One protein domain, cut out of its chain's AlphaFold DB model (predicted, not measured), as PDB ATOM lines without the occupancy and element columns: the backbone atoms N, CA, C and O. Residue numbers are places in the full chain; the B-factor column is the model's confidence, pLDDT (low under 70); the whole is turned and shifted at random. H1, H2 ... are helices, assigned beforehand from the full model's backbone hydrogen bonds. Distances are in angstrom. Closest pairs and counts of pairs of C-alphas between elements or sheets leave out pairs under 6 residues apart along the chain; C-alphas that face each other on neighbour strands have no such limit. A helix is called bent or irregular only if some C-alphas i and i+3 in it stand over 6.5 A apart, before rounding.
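AT A GLANCE: This is residues 2 to 89 of the 234 residues of an uncharacterized protein of Perkinsus olseni (UniProt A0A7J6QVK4). Look first at H2, the longest helix: it and H5 make a V, meeting where H2 ends and H5 begins, and the helical hairpin of H3 and H4 lies near the corner of that V. Residues 2 to 11, of which 6 to 11 belong to H1, stick out as an arm past the other end of H2, and this arm makes much of the length. The printed part has 88 residues with five named helices, in the order H1 to H5, and no named strand; its class is all helix. It is only just loose, close to compact, with a radius of gyration of the C-alphas of 14.7 A, and its C-alphas span 51 by 22 by 21 A.

HOW THE PARTS SIT: Start at H2, residues 18 to 32. With its residues 28 to 32 alone it only just touches residues 76 to 79 of H5, residues 76 to 87, with 3 pairs of C-alphas within 8 A; the closest, those of Phe 28 and Tyr 76, are 6.7 A apart. These two helices run opposite ways at a steep tilt of 57 degrees. H3, residues 36 to 44, is close to H2 but not clearly touching it: the closest C-alphas, of Phe 31 and Val 39, are 7.7 A apart, and the lines are about perpendicular at 75 degrees. H3 and H4, residues 57 to 67, form a hairpin, two helices that touch and run opposite ways, at a shallow tilt of 24 degrees; their closest C-alphas, of Val 36 and Ser 61, are 6.0 A apart. H4 and H5 are close but not clearly touching, the closest C-alphas being those of Tyr 67 and Thr 78 at 7.1 A. H1, residues 6 to 12, only just touches H2, and only at the corner by their link; the C-alphas of Thr 12 and Phe 19 are the closest at 7.5 A. H1 is apart from H3, H4 and H5. In H4 and H5 every O i to N i+4 pair is within hydrogen-bond range; in H2 it is 7 of 11, in H3 3 of 5, and in H1 1 of 3, beside 2 of 4 O i to N i+3 pairs.

IN THESE COORDINATES: Find C-alpha 18 at (321.580, 236.836, 393.494); from there H2 runs 20.9 A to C-alpha 32 at (331.687, 234.239, 375.342). H5 measures 16.7 A and ends at C-alpha 87, (337.180, 232.163, 395.326). H4 measures 15.9 A, H1 11.1 A and H3 9.6 A; H3 is irregular, with C-alphas 41 and 44 7.4 A apart.

THE WHOLE: The C-alphas of Ser 2 and Val 70 are the two farthest apart, at 52.8 A. Without residues 2 to 11 the body spans 34 by 22 by 22 A. The printed part has no cut; the link from H3 to H4, residues 45 to 56, is long. The mean pLDDT of the printed part is 70.2, and residues 2 to 32 and 39 to 52 are under 70.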
ATOM      1  N   SER A   2     323.573 241.043 418.125       43.81
ATOM      2  CA  SER A   2     324.601 240.667 417.132       43.81
ATOM      3  C   SER A   2     325.140 239.225 417.091       43.81
ATOM      4  O   SER A   2     326.340 239.013 417.007       43.81
ATOM      5  N   LEU A   3     324.250 238.232 416.993       30.92
ATOM      6  CA  LEU A   3     324.545 237.002 416.225       30.92
ATOM      7  C   LEU A   3     323.951 237.050 414.805       30.92
ATOM      8  O   LEU A   3     324.374 236.321 413.920       30.92
ATOM      9  N   ARG A   4     323.001 237.963 414.554       30.42
ATOM     10  CA  ARG A   4     322.295 238.089 413.269       30.42
ATOM     11  C   ARG A   4     323.036 238.915 412.211       30.42
ATOM     12  O   ARG A   4     322.608 238.926 411.069       30.42
ATOM     13  N   ARG A   5     324.105 239.628 412.587       32.19
ATOM     14  CA  ARG A   5     324.869 240.497 411.672       32.19
ATOM     15  C   ARG A   5     325.967 239.742 410.917       32.19
ATOM     16  O   ARG A   5     326.218 240.068 409.772       32.19
ATOM     17  N   VAL A   6     326.529 238.696 411.527       34.59
ATOM     18  CA  VAL A   6     327.625 237.899 410.946       34.59
ATOM     19  C   VAL A   6     327.134 237.010 409.792       34.59
ATOM     20  O   VAL A   6     327.818 236.876 408.792       34.59
ATOM     21  N   TYR A   7     325.904 236.488 409.856       32.56
ATOM     22  CA  TYR A   7     325.362 235.616 408.800       32.56
ATOM     23  C   TYR A   7     324.913 236.339 407.519       32.56
ATOM     24  O   TYR A   7     324.727 235.692 406.492       32.56
ATOM     25  N   VAL A   8     324.679 237.655 407.559       39.50
ATOM     26  CA  VAL A   8     324.129 238.380 406.397       39.50
ATOM     27  C   VAL A   8     325.229 238.774 405.407       39.50
ATOM     28  O   VAL A   8     324.990 238.697 404.205       39.50
ATOM     29  N   GLU A   9     326.435 239.109 405.878       42.94
ATOM     30  CA  GLU A   9     327.582 239.413 405.002       42.94
ATOM     31  C   GLU A   9     328.060 238.175 404.220       42.94
ATOM     32  O   GLU A   9     328.337 238.275 403.020       42.94
ATOM     33  N   ASP A  10     328.047 236.992 404.845       45.75
ATOM     34  CA  ASP A  10     328.434 235.726 404.202       45.75
ATOM     35  C   ASP A  10     327.451 235.275 403.107       45.75
ATOM     36  O   ASP A  10     327.862 234.706 402.095       45.75
ATOM     37  N   MET A  11     326.150 235.571 403.242       41.56
ATOM     38  CA  MET A  11     325.157 235.227 402.210       41.56
ATOM     39  C   MET A  11     325.186 236.157 400.994       41.56
ATOM     40  O   MET A  11     324.647 235.801 399.950       41.56
ATOM     41  N   THR A  12     325.802 237.335 401.108       47.47
ATOM     42  CA  THR A  12     326.000 238.254 399.976       47.47
ATOM     43  C   THR A  12     327.320 238.032 399.240       47.47
ATOM     44  O   THR A  12     327.429 238.424 398.078       47.47
ATOM     45  N   ASN A  13     328.294 237.386 399.892       53.31
ATOM     46  CA  ASN A  13     329.654 237.186 399.385       53.31
ATOM     47  C   ASN A  13     329.915 235.813 398.757       53.31
ATOM     48  O   ASN A  13     331.027 235.572 398.296       53.31
ATOM     49  N   ASN A  14     328.914 234.938 398.701       58.19
ATOM     50  CA  ASN A  14     329.031 233.648 398.033       58.19
ATOM     51  C   ASN A  14     328.653 233.738 396.540       58.19
ATOM     52  O   ASN A  14     327.828 234.561 396.134       58.19
ATOM     53  N   LEU A  15     329.243 232.862 395.723       54.59
ATOM     54  CA  LEU A  15     328.995 232.726 394.279       54.59
ATOM     55  C   LEU A  15     327.500 232.697 393.898       54.59
ATOM     56  O   LEU A  15     327.107 233.169 392.833       54.59
ATOM     57  N   PHE A  16     326.663 232.150 394.783       56.97
ATOM     58  CA  PHE A  16     325.228 231.937 394.571       56.97
ATOM     59  C   PHE A  16     324.342 233.093 395.057       56.97
ATOM     60  O   PHE A  16     323.116 233.022 394.942       56.97
ATOM     61  N   SER A  17     324.933 234.165 395.586       65.81
ATOM     62  CA  SER A  17     324.207 235.390 395.902       65.81
ATOM     63  C   SER A  17     323.641 235.993 394.619       65.81
ATOM     64  O   SER A  17     324.350 236.198 393.633       65.81
ATOM     65  N   ARG A  18     322.347 236.327 394.645       54.38
ATOM     66  CA  ARG A  18     321.580 236.836 393.494       54.38
ATOM     67  C   ARG A  18     322.208 238.076 392.839       54.38
ATOM     68  O   ARG A  18     322.059 238.280 391.640       54.38
ATOM     69  N   PHE A  19     322.897 238.900 393.628       57.94
ATOM     70  CA  PHE A  19     323.613 240.080 393.135       57.94
ATOM     71  C   PHE A  19     324.908 239.706 392.414       57.94
ATOM     72  O   PHE A  19     325.209 240.250 391.357       57.94
ATOM     73  N   ARG A  20     325.637 238.728 392.952       62.31
ATOM     74  CA  ARG A  20     326.890 238.242 392.382       62.31
ATOM     75  C   ARG A  20     326.642 237.495 391.071       62.31
ATOM     76  O   ARG A  20     327.329 237.768 390.095       62.31
ATOM     77  N   SER A  21     325.605 236.648 390.999       64.56
ATOM     78  CA  SER A  21     325.245 235.894 389.781       64.56
ATOM     79  C   SER A  21     325.003 236.775 388.550       64.56
ATOM     80  O   SER A  21     325.322 236.355 387.441       64.56
ATOM     81  N   ILE A  22     324.472 237.990 388.738       66.00
ATOM     82  CA  ILE A  22     324.274 238.957 387.646       66.00
ATOM     83  C   ILE A  22     325.627 239.512 387.187       66.00
ATOM     84  O   ILE A  22     325.927 239.459 386.000       66.00
ATOM     85  N   SER A  23     326.494 239.929 388.117       66.50
ATOM     86  CA  SER A  23     327.848 240.398 387.784       66.50
ATOM     87  C   SER A  23     328.695 239.326 387.084       66.50
ATOM     88  O   SER A  23     329.421 239.639 386.145       66.50
ATOM     89  N   TYR A  24     328.574 238.057 387.490       67.62
ATOM     90  CA  TYR A  24     329.211 236.924 386.803       67.62
ATOM     91  C   TYR A  24     328.734 236.801 385.351       67.62
ATOM     92  O   TYR A  24     329.539 236.569 384.451       67.62
ATOM     93  N   TYR A  25     327.431 236.957 385.115       68.62
ATOM     94  CA  TYR A  25     326.852 236.848 383.780       68.62
ATOM     95  C   TYR A  25     327.270 238.008 382.862       68.62
ATOM     96  O   TYR A  25     327.618 237.773 381.705       68.62
ATOM     97  N   ASP A  26     327.327 239.234 383.390       69.12
ATOM     98  CA  ASP A  26     327.808 240.403 382.645       69.12
ATOM     99  C   ASP A  26     329.289 240.254 382.261       69.12
ATOM    100  O   ASP A  26     329.661 240.488 381.109       69.12
ATOM    101  N   SER A  27     330.135 239.779 383.187       68.81
ATOM    102  CA  SER A  27     331.540 239.471 382.888       68.81
ATOM    103  C   SER A  27     331.675 238.370 381.828       68.81
ATOM    104  O   SER A  27     332.521 238.483 380.943       68.81
ATOM    105  N   PHE A  28     330.835 237.327 381.870       69.50
ATOM    106  CA  PHE A  28     330.871 236.231 380.897       69.50
ATOM    107  C   PHE A  28     330.625 236.698 379.456       69.50
ATOM    108  O   PHE A  28     331.272 236.192 378.539       69.50
ATOM    109  N   PHE A  29     329.727 237.661 379.234       66.50
ATOM    110  CA  PHE A  29     329.385 238.108 377.879       66.50
ATOM    111  C   PHE A  29     330.602 238.646 377.107       66.50
ATOM    112  O   PHE A  29     330.688 238.485 375.888       66.50
ATOM    113  N   VAL A  30     331.591 239.202 377.811       66.25
ATOM    114  CA  VAL A  30     332.849 239.656 377.203       66.25
ATOM    115  C   VAL A  30     333.715 238.473 376.739       66.25
ATOM    116  O   VAL A  30     334.342 238.543 375.687       66.25
ATOM    117  N   PHE A  31     333.706 237.352 377.469       63.94
ATOM    118  CA  PHE A  31     334.491 236.154 377.136       63.94
ATOM    119  C   PHE A  31     333.817 235.191 376.156       63.94
ATOM    120  O   PHE A  31     334.502 234.408 375.498       63.94
ATOM    121  N   GLY A  32     332.484 235.195 376.111       64.38
ATOM    122  CA  GLY A  32     331.687 234.239 375.342       64.38
ATOM    123  C   GLY A  32     331.407 234.654 373.896       64.38
ATOM    124  O   GLY A  32     330.849 233.861 373.141       64.38
ATOM    125  N   THR A  33     331.757 235.882 373.502       71.12
ATOM    126  CA  THR A  33     331.340 236.476 372.215       71.12
ATOM    127  C   THR A  33     332.456 236.595 371.179       71.12
ATOM    128  O   THR A  33     332.161 236.701 369.988       71.12
ATOM    129  N   ALA A  34     333.725 236.537 371.591       71.94
ATOM    130  CA  ALA A  34     334.875 236.616 370.694       71.94
ATOM    131  C   ALA A  34     336.056 235.773 371.206       71.94
ATOM    132  O   ALA A  34     336.156 235.528 372.411       71.94
ATOM    133  N   PRO A  35     336.969 235.331 370.318       79.06
ATOM    134  CA  PRO A  35     338.199 234.670 370.732       79.06
ATOM    135  C   PRO A  35     339.001 235.535 371.709       79.06
ATOM    136  O   PRO A  35     339.176 236.732 371.478       79.06
ATOM    137  N   VAL A  36     339.534 234.923 372.766       75.50
ATOM    138  CA  VAL A  36     340.259 235.603 373.848       75.50
ATOM    139  C   VAL A  36     341.410 236.457 373.330       75.50
ATOM    140  O   VAL A  36     341.621 237.550 373.830       75.50
ATOM    141  N   ASP A  37     342.116 236.008 372.292       75.62
ATOM    142  CA  ASP A  37     343.247 236.754 371.737       75.62
ATOM    143  C   ASP A  37     342.776 238.033 371.036       75.62
ATOM    144  O   ASP A  37     343.465 239.046 371.083       75.62
ATOM    145  N   THR A  38     341.579 238.018 370.444       72.94
ATOM    146  CA  THR A  38     340.935 239.206 369.868       72.94
ATOM    147  C   THR A  38     340.478 240.160 370.968       72.94
ATOM    148  O   THR A  38     340.689 241.364 370.860       72.94
ATOM    149  N   VAL A  39     339.891 239.634 372.047       69.94
ATOM    150  CA  VAL A  39     339.492 240.431 373.223       69.94
ATOM    151  C   VAL A  39     340.719 241.097 373.856       69.94
ATOM    152  O   VAL A  39     340.702 242.293 374.146       69.94
ATOM    153  N   VAL A  40     341.815 240.348 373.992       68.38
ATOM    154  CA  VAL A  40     343.092 240.844 374.509       68.38
ATOM    155  C   VAL A  40     343.708 241.888 373.569       68.38
ATOM    156  O   VAL A  40     344.074 242.973 374.013       68.38
ATOM    157  N   ALA A  41     343.776 241.618 372.265       69.06
ATOM    158  CA  ALA A  41     344.360 242.542 371.289       69.06
ATOM    159  C   ALA A  41     343.594 243.872 371.172       69.06
ATOM    160  O   ALA A  41     344.202 244.911 370.932       69.06
ATOM    161  N   ASN A  42     342.277 243.864 371.386       63.78
ATOM    162  CA  ASN A  42     341.440 245.063 371.303       63.78
ATOM    163  C   ASN A  42     341.532 245.973 372.544       63.78
ATOM    164  O   ASN A  42     340.718 246.884 372.689       63.78
ATOM    165  N   GLY A  43     342.455 245.714 373.478       56.06
ATOM    166  CA  GLY A  43     342.566 246.475 374.728       56.06
ATOM    167  C   GLY A  43     341.405 246.241 375.702       56.06
ATOM    168  O   GLY A  43     341.421 246.763 376.810       56.06
ATOM    169  N   GLN A  44     340.438 245.394 375.335       53.31
ATOM    170  CA  GLN A  44     339.434 244.844 376.249       53.31
ATOM    171  C   GLN A  44     340.035 243.769 377.168       53.31
ATOM    172  O   GLN A  44     339.334 243.254 378.029       53.31
ATOM    173  N   ALA A  45     341.330 243.458 376.994       44.59
ATOM    174  CA  ALA A  45     342.171 242.581 377.814       44.59
ATOM    175  C   ALA A  45     342.118 242.886 379.306       44.59
ATOM    176  O   ALA A  45     342.349 242.016 380.142       44.59
ATOM    177  N   SER A  46     341.801 244.135 379.616       50.16
ATOM    178  CA  SER A  46     341.485 244.609 380.935       50.16
ATOM    179  C   SER A  46     340.055 244.123 381.262       50.16
ATOM    180  O   SER A  46     339.069 244.852 381.366       50.16
ATOM    181  N   LEU A  47     339.925 242.801 381.367       55.38
ATOM    182  CA  LEU A  47     338.673 242.139 381.682       55.38
ATOM    183  C   LEU A  47     338.416 242.380 383.151       55.38
ATOM    184  O   LEU A  47     339.044 241.754 384.005       55.38
ATOM    185  N   ASN A  48     337.521 243.323 383.418       62.16
ATOM    186  CA  ASN A  48     337.077 243.638 384.757       62.16
ATOM    187  C   ASN A  48     336.174 242.518 385.287       62.16
ATOM    188  O   ASN A  48     334.949 242.651 385.374       62.16
ATOM    189  N   ILE A  49     336.775 241.355 385.550       59.88
ATOM    190  CA  ILE A  49     336.054 240.222 386.106       59.88
ATOM    191  C   ILE A  49     335.658 240.607 387.536       59.88
ATOM    192  O   ILE A  49     336.497 240.989 388.349       59.88
ATOM    193  N   PHE A  50     334.363 240.508 387.841       58.75
ATOM    194  CA  PHE A  50     333.784 240.827 389.157       58.75
ATOM    195  C   PHE A  50     333.772 242.308 389.542       58.75
ATOM    196  O   PHE A  50     333.544 242.608 390.714       58.75
ATOM    197  N   ASN A  51     333.989 243.230 388.599       57.94
ATOM    198  CA  ASN A  51     334.203 244.642 388.927       57.94
ATOM    199  C   ASN A  51     335.402 244.851 389.892       57.94
ATOM    200  O   ASN A  51     335.369 245.753 390.728       57.94
ATOM    201  N   ARG A  52     336.403 243.957 389.825       63.25
ATOM    202  CA  ARG A  52     337.601 243.906 390.675       63.25
ATOM    203  C   ARG A  52     338.878 243.918 389.840       63.25
ATOM    204  O   ARG A  52     339.606 242.924 389.777       63.25
ATOM    205  N   GLY A  53     339.121 245.036 389.173       72.31
ATOM    206  CA  GLY A  53     340.353 245.253 388.436       72.31
ATOM    207  C   GLY A  53     340.492 244.360 387.214       72.31
ATOM    208  O   GLY A  53     339.614 243.593 386.834       72.31
ATOM    209  N   TYR A  54     341.631 244.483 386.566       82.56
ATOM    210  CA  TYR A  54     341.867 243.948 385.246       82.56
ATOM    211  C   TYR A  54     342.645 242.636 385.319       82.56
ATOM    212  O   TYR A  54     343.570 242.481 386.117       82.56
ATOM    213  N   MET A  55     342.255 241.661 384.503       85.38
ATOM    214  CA  MET A  55     342.974 240.389 384.444       85.38
ATOM    215  C   MET A  55     344.261 240.498 383.637       85.38
ATOM    216  O   MET A  55     344.342 241.220 382.645       85.38
ATOM    217  N   ASN A  56     345.248 239.692 384.017       89.62
ATOM    218  CA  ASN A  56     346.457 239.506 383.238       89.62
ATOM    219  C   ASN A  56     346.095 238.895 381.864       89.62
ATOM    220  O   ASN A  56     345.501 237.804 381.807       89.62
ATOM    221  N   PRO A  57     346.452 239.555 380.750       86.81
ATOM    222  CA  PRO A  57     346.103 239.099 379.408       86.81
ATOM    223  C   PRO A  57     346.718 237.739 379.071       86.81
ATOM    224  O   PRO A  57     346.051 236.876 378.495       86.81
ATOM    225  N   LEU A  58     347.969 237.511 379.479       90.12
ATOM    226  CA  LEU A  58     348.674 236.258 379.233       90.12
ATOM    227  C   LEU A  58     348.060 235.114 380.043       90.12
ATOM    228  O   LEU A  58     347.830 234.026 379.510       90.12
ATOM    229  N   PHE A  59     347.725 235.370 381.309       91.38
ATOM    230  CA  PHE A  59     347.021 234.404 382.153       91.38
ATOM    231  C   PHE A  59     345.675 234.001 381.538       91.38
ATOM    232  O   PHE A  59     345.344 232.818 381.450       91.38
ATOM    233  N   THR A  60     344.915 234.988 381.064       87.62
ATOM    234  CA  THR A  60     343.595 234.786 380.464       87.62
ATOM    235  C   THR A  60     343.682 233.983 379.166       87.62
ATOM    236  O   THR A  60     342.922 233.029 378.978       87.62
ATOM    237  N   SER A  61     344.645 234.304 378.294       87.69
ATOM    238  CA  SER A  61     344.889 233.533 377.068       87.69
ATOM    239  C   SER A  61     345.256 232.077 377.391       87.69
ATOM    240  O   SER A  61     344.674 231.150 376.819       87.69
ATOM    241  N   ARG A  62     346.130 231.841 378.386       90.88
ATOM    242  CA  ARG A  62     346.490 230.487 378.854       90.88
ATOM    243  C   ARG A  62     345.278 229.723 379.407       90.88
ATOM    244  O   ARG A  62     345.088 228.560 379.047       90.88
ATOM    245  N   LEU A  63     344.435 230.369 380.215       90.12
ATOM    246  CA  LEU A  63     343.198 229.795 380.756       90.12
ATOM    247  C   LEU A  63     342.262 229.320 379.636       90.12
ATOM    248  O   LEU A  63     341.862 228.156 379.610       90.12
ATOM    249  N   VAL A  64     341.934 230.198 378.686       87.06
ATOM    250  CA  VAL A  64     340.980 229.868 377.620       87.06
ATOM    251  C   VAL A  64     341.558 228.833 376.660       87.06
ATOM    252  O   VAL A  64     340.871 227.876 376.309       87.06
ATOM    253  N   LYS A  65     342.839 228.947 376.292       89.00
ATOM    254  CA  LYS A  65     343.515 227.963 375.435       89.00
ATOM    255  C   LYS A  65     343.532 226.565 376.058       89.00
ATOM    256  O   LYS A  65     343.471 225.578 375.330       89.00
ATOM    257  N   ARG A  66     343.608 226.462 377.387       89.38
ATOM    258  CA  ARG A  66     343.612 225.175 378.095       89.38
ATOM    259  C   ARG A  66     342.279 224.439 377.979       89.38
ATOM    260  O   ARG A  66     342.290 223.226 377.787       89.38
ATOM    261  N   TYR A  67     341.163 225.153 378.111       87.88
ATOM    262  CA  TYR A  67     339.825 224.553 378.160       87.88
ATOM    263  C   TYR A  67     339.102 224.556 376.809       87.88
ATOM    264  O   TYR A  67     338.339 223.637 376.526       87.88
ATOM    265  N   ASN A  68     339.391 225.527 375.939       87.50
ATOM    266  CA  ASN A  68     338.855 225.608 374.582       87.50
ATOM    267  C   ASN A  68     339.963 225.948 373.558       87.50
ATOM    268  O   ASN A  68     340.014 227.063 373.031       87.50
ATOM    269  N   PRO A  69     340.867 224.997 373.247       86.12
ATOM    270  CA  PRO A  69     342.034 225.248 372.394       86.12
ATOM    271  C   PRO A  69     341.689 225.609 370.944       86.12
ATOM    272  O   PRO A  69     342.500 226.246 370.270       86.12
ATOM    273  N   VAL A  70     340.512 225.193 370.459       85.00
ATOM    274  CA  VAL A  70     340.095 225.368 369.059       85.00
ATOM    275  C   VAL A  70     339.436 226.723 368.851       85.00
ATOM    276  O   VAL A  70     339.921 227.522 368.057       85.00
ATOM    277  N   GLN A  71     338.335 226.995 369.558       83.00
ATOM    278  CA  GLN A  71     337.575 228.228 369.344       83.00
ATOM    279  C   GLN A  71     338.189 229.413 370.088       83.00
ATOM    280  O   GLN A  71     337.955 230.554 369.706       83.00
ATOM    281  N   ARG A  72     338.976 229.146 371.141       84.12
ATOM    282  CA  ARG A  72     339.553 230.158 372.034       84.12
ATOM    283  C   ARG A  72     338.507 231.109 372.625       84.12
ATOM    284  O   ARG A  72     338.821 232.251 372.925       84.12
ATOM    285  N   ILE A  73     337.278 230.632 372.800       83.25
ATOM    286  CA  ILE A  73     336.166 231.339 373.445       83.25
ATOM    287  C   ILE A  73     335.906 230.648 374.783       83.25
ATOM    288  O   ILE A  73     335.971 229.417 374.858       83.25
ATOM    289  N   MET A  74     335.619 231.403 375.840       82.31
ATOM    290  CA  MET A  74     335.253 230.794 377.118       82.31
ATOM    291  C   MET A  74     333.777 230.398 377.082       82.31
ATOM    292  O   MET A  74     332.921 231.236 376.811       82.31
ATOM    293  N   ASP A  75     333.459 229.137 377.361       84.12
ATOM    294  CA  ASP A  75     332.083 228.709 377.605       84.12
ATOM    295  C   ASP A  75     331.674 229.004 379.056       84.12
ATOM    296  O   ASP A  75     332.509 229.104 379.959       84.12
ATOM    297  N   TYR A  76     330.368 229.146 379.291       82.44
ATOM    298  CA  TYR A  76     329.852 229.578 380.594       82.44
ATOM    299  C   TYR A  76     330.229 228.615 381.723       82.44
ATOM    300  O   TYR A  76     330.505 229.041 382.841       82.44
ATOM    301  N   ARG A  77     330.304 227.313 381.429       86.06
ATOM    302  CA  ARG A  77     330.717 226.314 382.412       86.06
ATOM    303  C   ARG A  77     332.175 226.507 382.830       86.06
ATOM    304  O   ARG A  77     332.433 226.579 384.026       86.06
ATOM    305  N   THR A  78     333.100 226.649 381.880       85.69
ATOM    306  CA  THR A  78     334.512 226.938 382.189       85.69
ATOM    307  C   THR A  78     334.666 228.249 382.952       85.69
ATOM    308  O   THR A  78     335.468 228.334 383.880       85.69
ATOM    309  N   PHE A  79     333.874 229.267 382.606       84.50
ATOM    310  CA  PHE A  79     333.857 230.523 383.350       84.50
ATOM    311  C   PHE A  79     333.429 230.319 384.812       84.50
ATOM    312  O   PHE A  79     334.093 230.816 385.720       84.50
ATOM    313  N   LEU A  80     332.369 229.548 385.067       86.12
ATOM    314  CA  LEU A  80     331.943 229.225 386.432       86.12
ATOM    315  C   LEU A  80     332.986 228.399 387.194       86.12
ATOM    316  O   LEU A  80     333.257 228.703 388.355       86.12
ATOM    317  N   ASP A  81     333.601 227.407 386.548       89.25
ATOM    318  CA  ASP A  81     334.677 226.606 387.145       89.25
ATOM    319  C   ASP A  81     335.870 227.498 387.539       89.25
ATOM    320  O   ASP A  81     336.418 227.355 388.635       89.25
ATOM    321  N   PHE A  82     336.220 228.481 386.700       89.38
ATOM    322  CA  PHE A  82     337.208 229.510 387.033       89.38
ATOM    323  C   PHE A  82     336.782 230.345 388.243       89.38
ATOM    324  O   PHE A  82     337.585 230.535 389.152       89.38
ATOM    325  N   CYS A  83     335.535 230.818 388.291       86.44
ATOM    326  CA  CYS A  83     335.035 231.637 389.399       86.44
ATOM    327  C   CYS A  83     335.092 230.887 390.735       86.44
ATOM    328  O   CYS A  83     335.568 231.429 391.733       86.44
ATOM    329  N   ILE A  84     334.670 229.619 390.743       87.81
ATOM    330  CA  ILE A  84     334.742 228.746 391.921       87.81
ATOM    331  C   ILE A  84     336.197 228.550 392.345       87.81
ATOM    332  O   ILE A  84     336.517 228.663 393.531       87.81
ATOM    333  N   ALA A  85     337.087 228.266 391.391       91.94
ATOM    334  CA  ALA A  85     338.504 228.101 391.682       91.94
ATOM    335  C   ALA A  85     339.120 229.390 392.239       91.94
ATOM    336  O   ALA A  85     339.893 229.318 393.188       91.94
ATOM    337  N   TRP A  86     338.752 230.553 391.695       89.81
ATOM    338  CA  TRP A  86     339.250 231.867 392.107       89.81
ATOM    339  C   TRP A  86     338.882 232.210 393.548       89.81
ATOM    340  O   TRP A  86     339.747 232.632 394.315       89.81
ATOM    341  N   GLU A  87     337.629 231.971 393.941       86.81
ATOM    342  CA  GLU A  87     337.180 232.163 395.326       86.81
ATOM    343  C   GLU A  87     337.875 231.218 396.311       86.81
ATOM    344  O   GLU A  87     338.084 231.582 397.462       86.81
ATOM    345  N   ASN A  88     338.265 230.026 395.850       90.25
ATOM    346  CA  ASN A  88     338.878 228.977 396.666       90.25
ATOM    347  C   ASN A  88     340.356 228.752 396.304       90.25
ATOM    348  O   ASN A  88     340.864 227.630 396.404       90.25
ATOM    349  N   ARG A  89     341.056 229.794 395.836       92.38
ATOM    350  CA  ARG A  89     342.439 229.696 395.326       92.38
ATOM    351  C   ARG A  89     343.463 229.283 396.385       92.38
ATOM    352  O   ARG A  89     344.526 228.774 396.047       92.38
TER     353      ARG A  89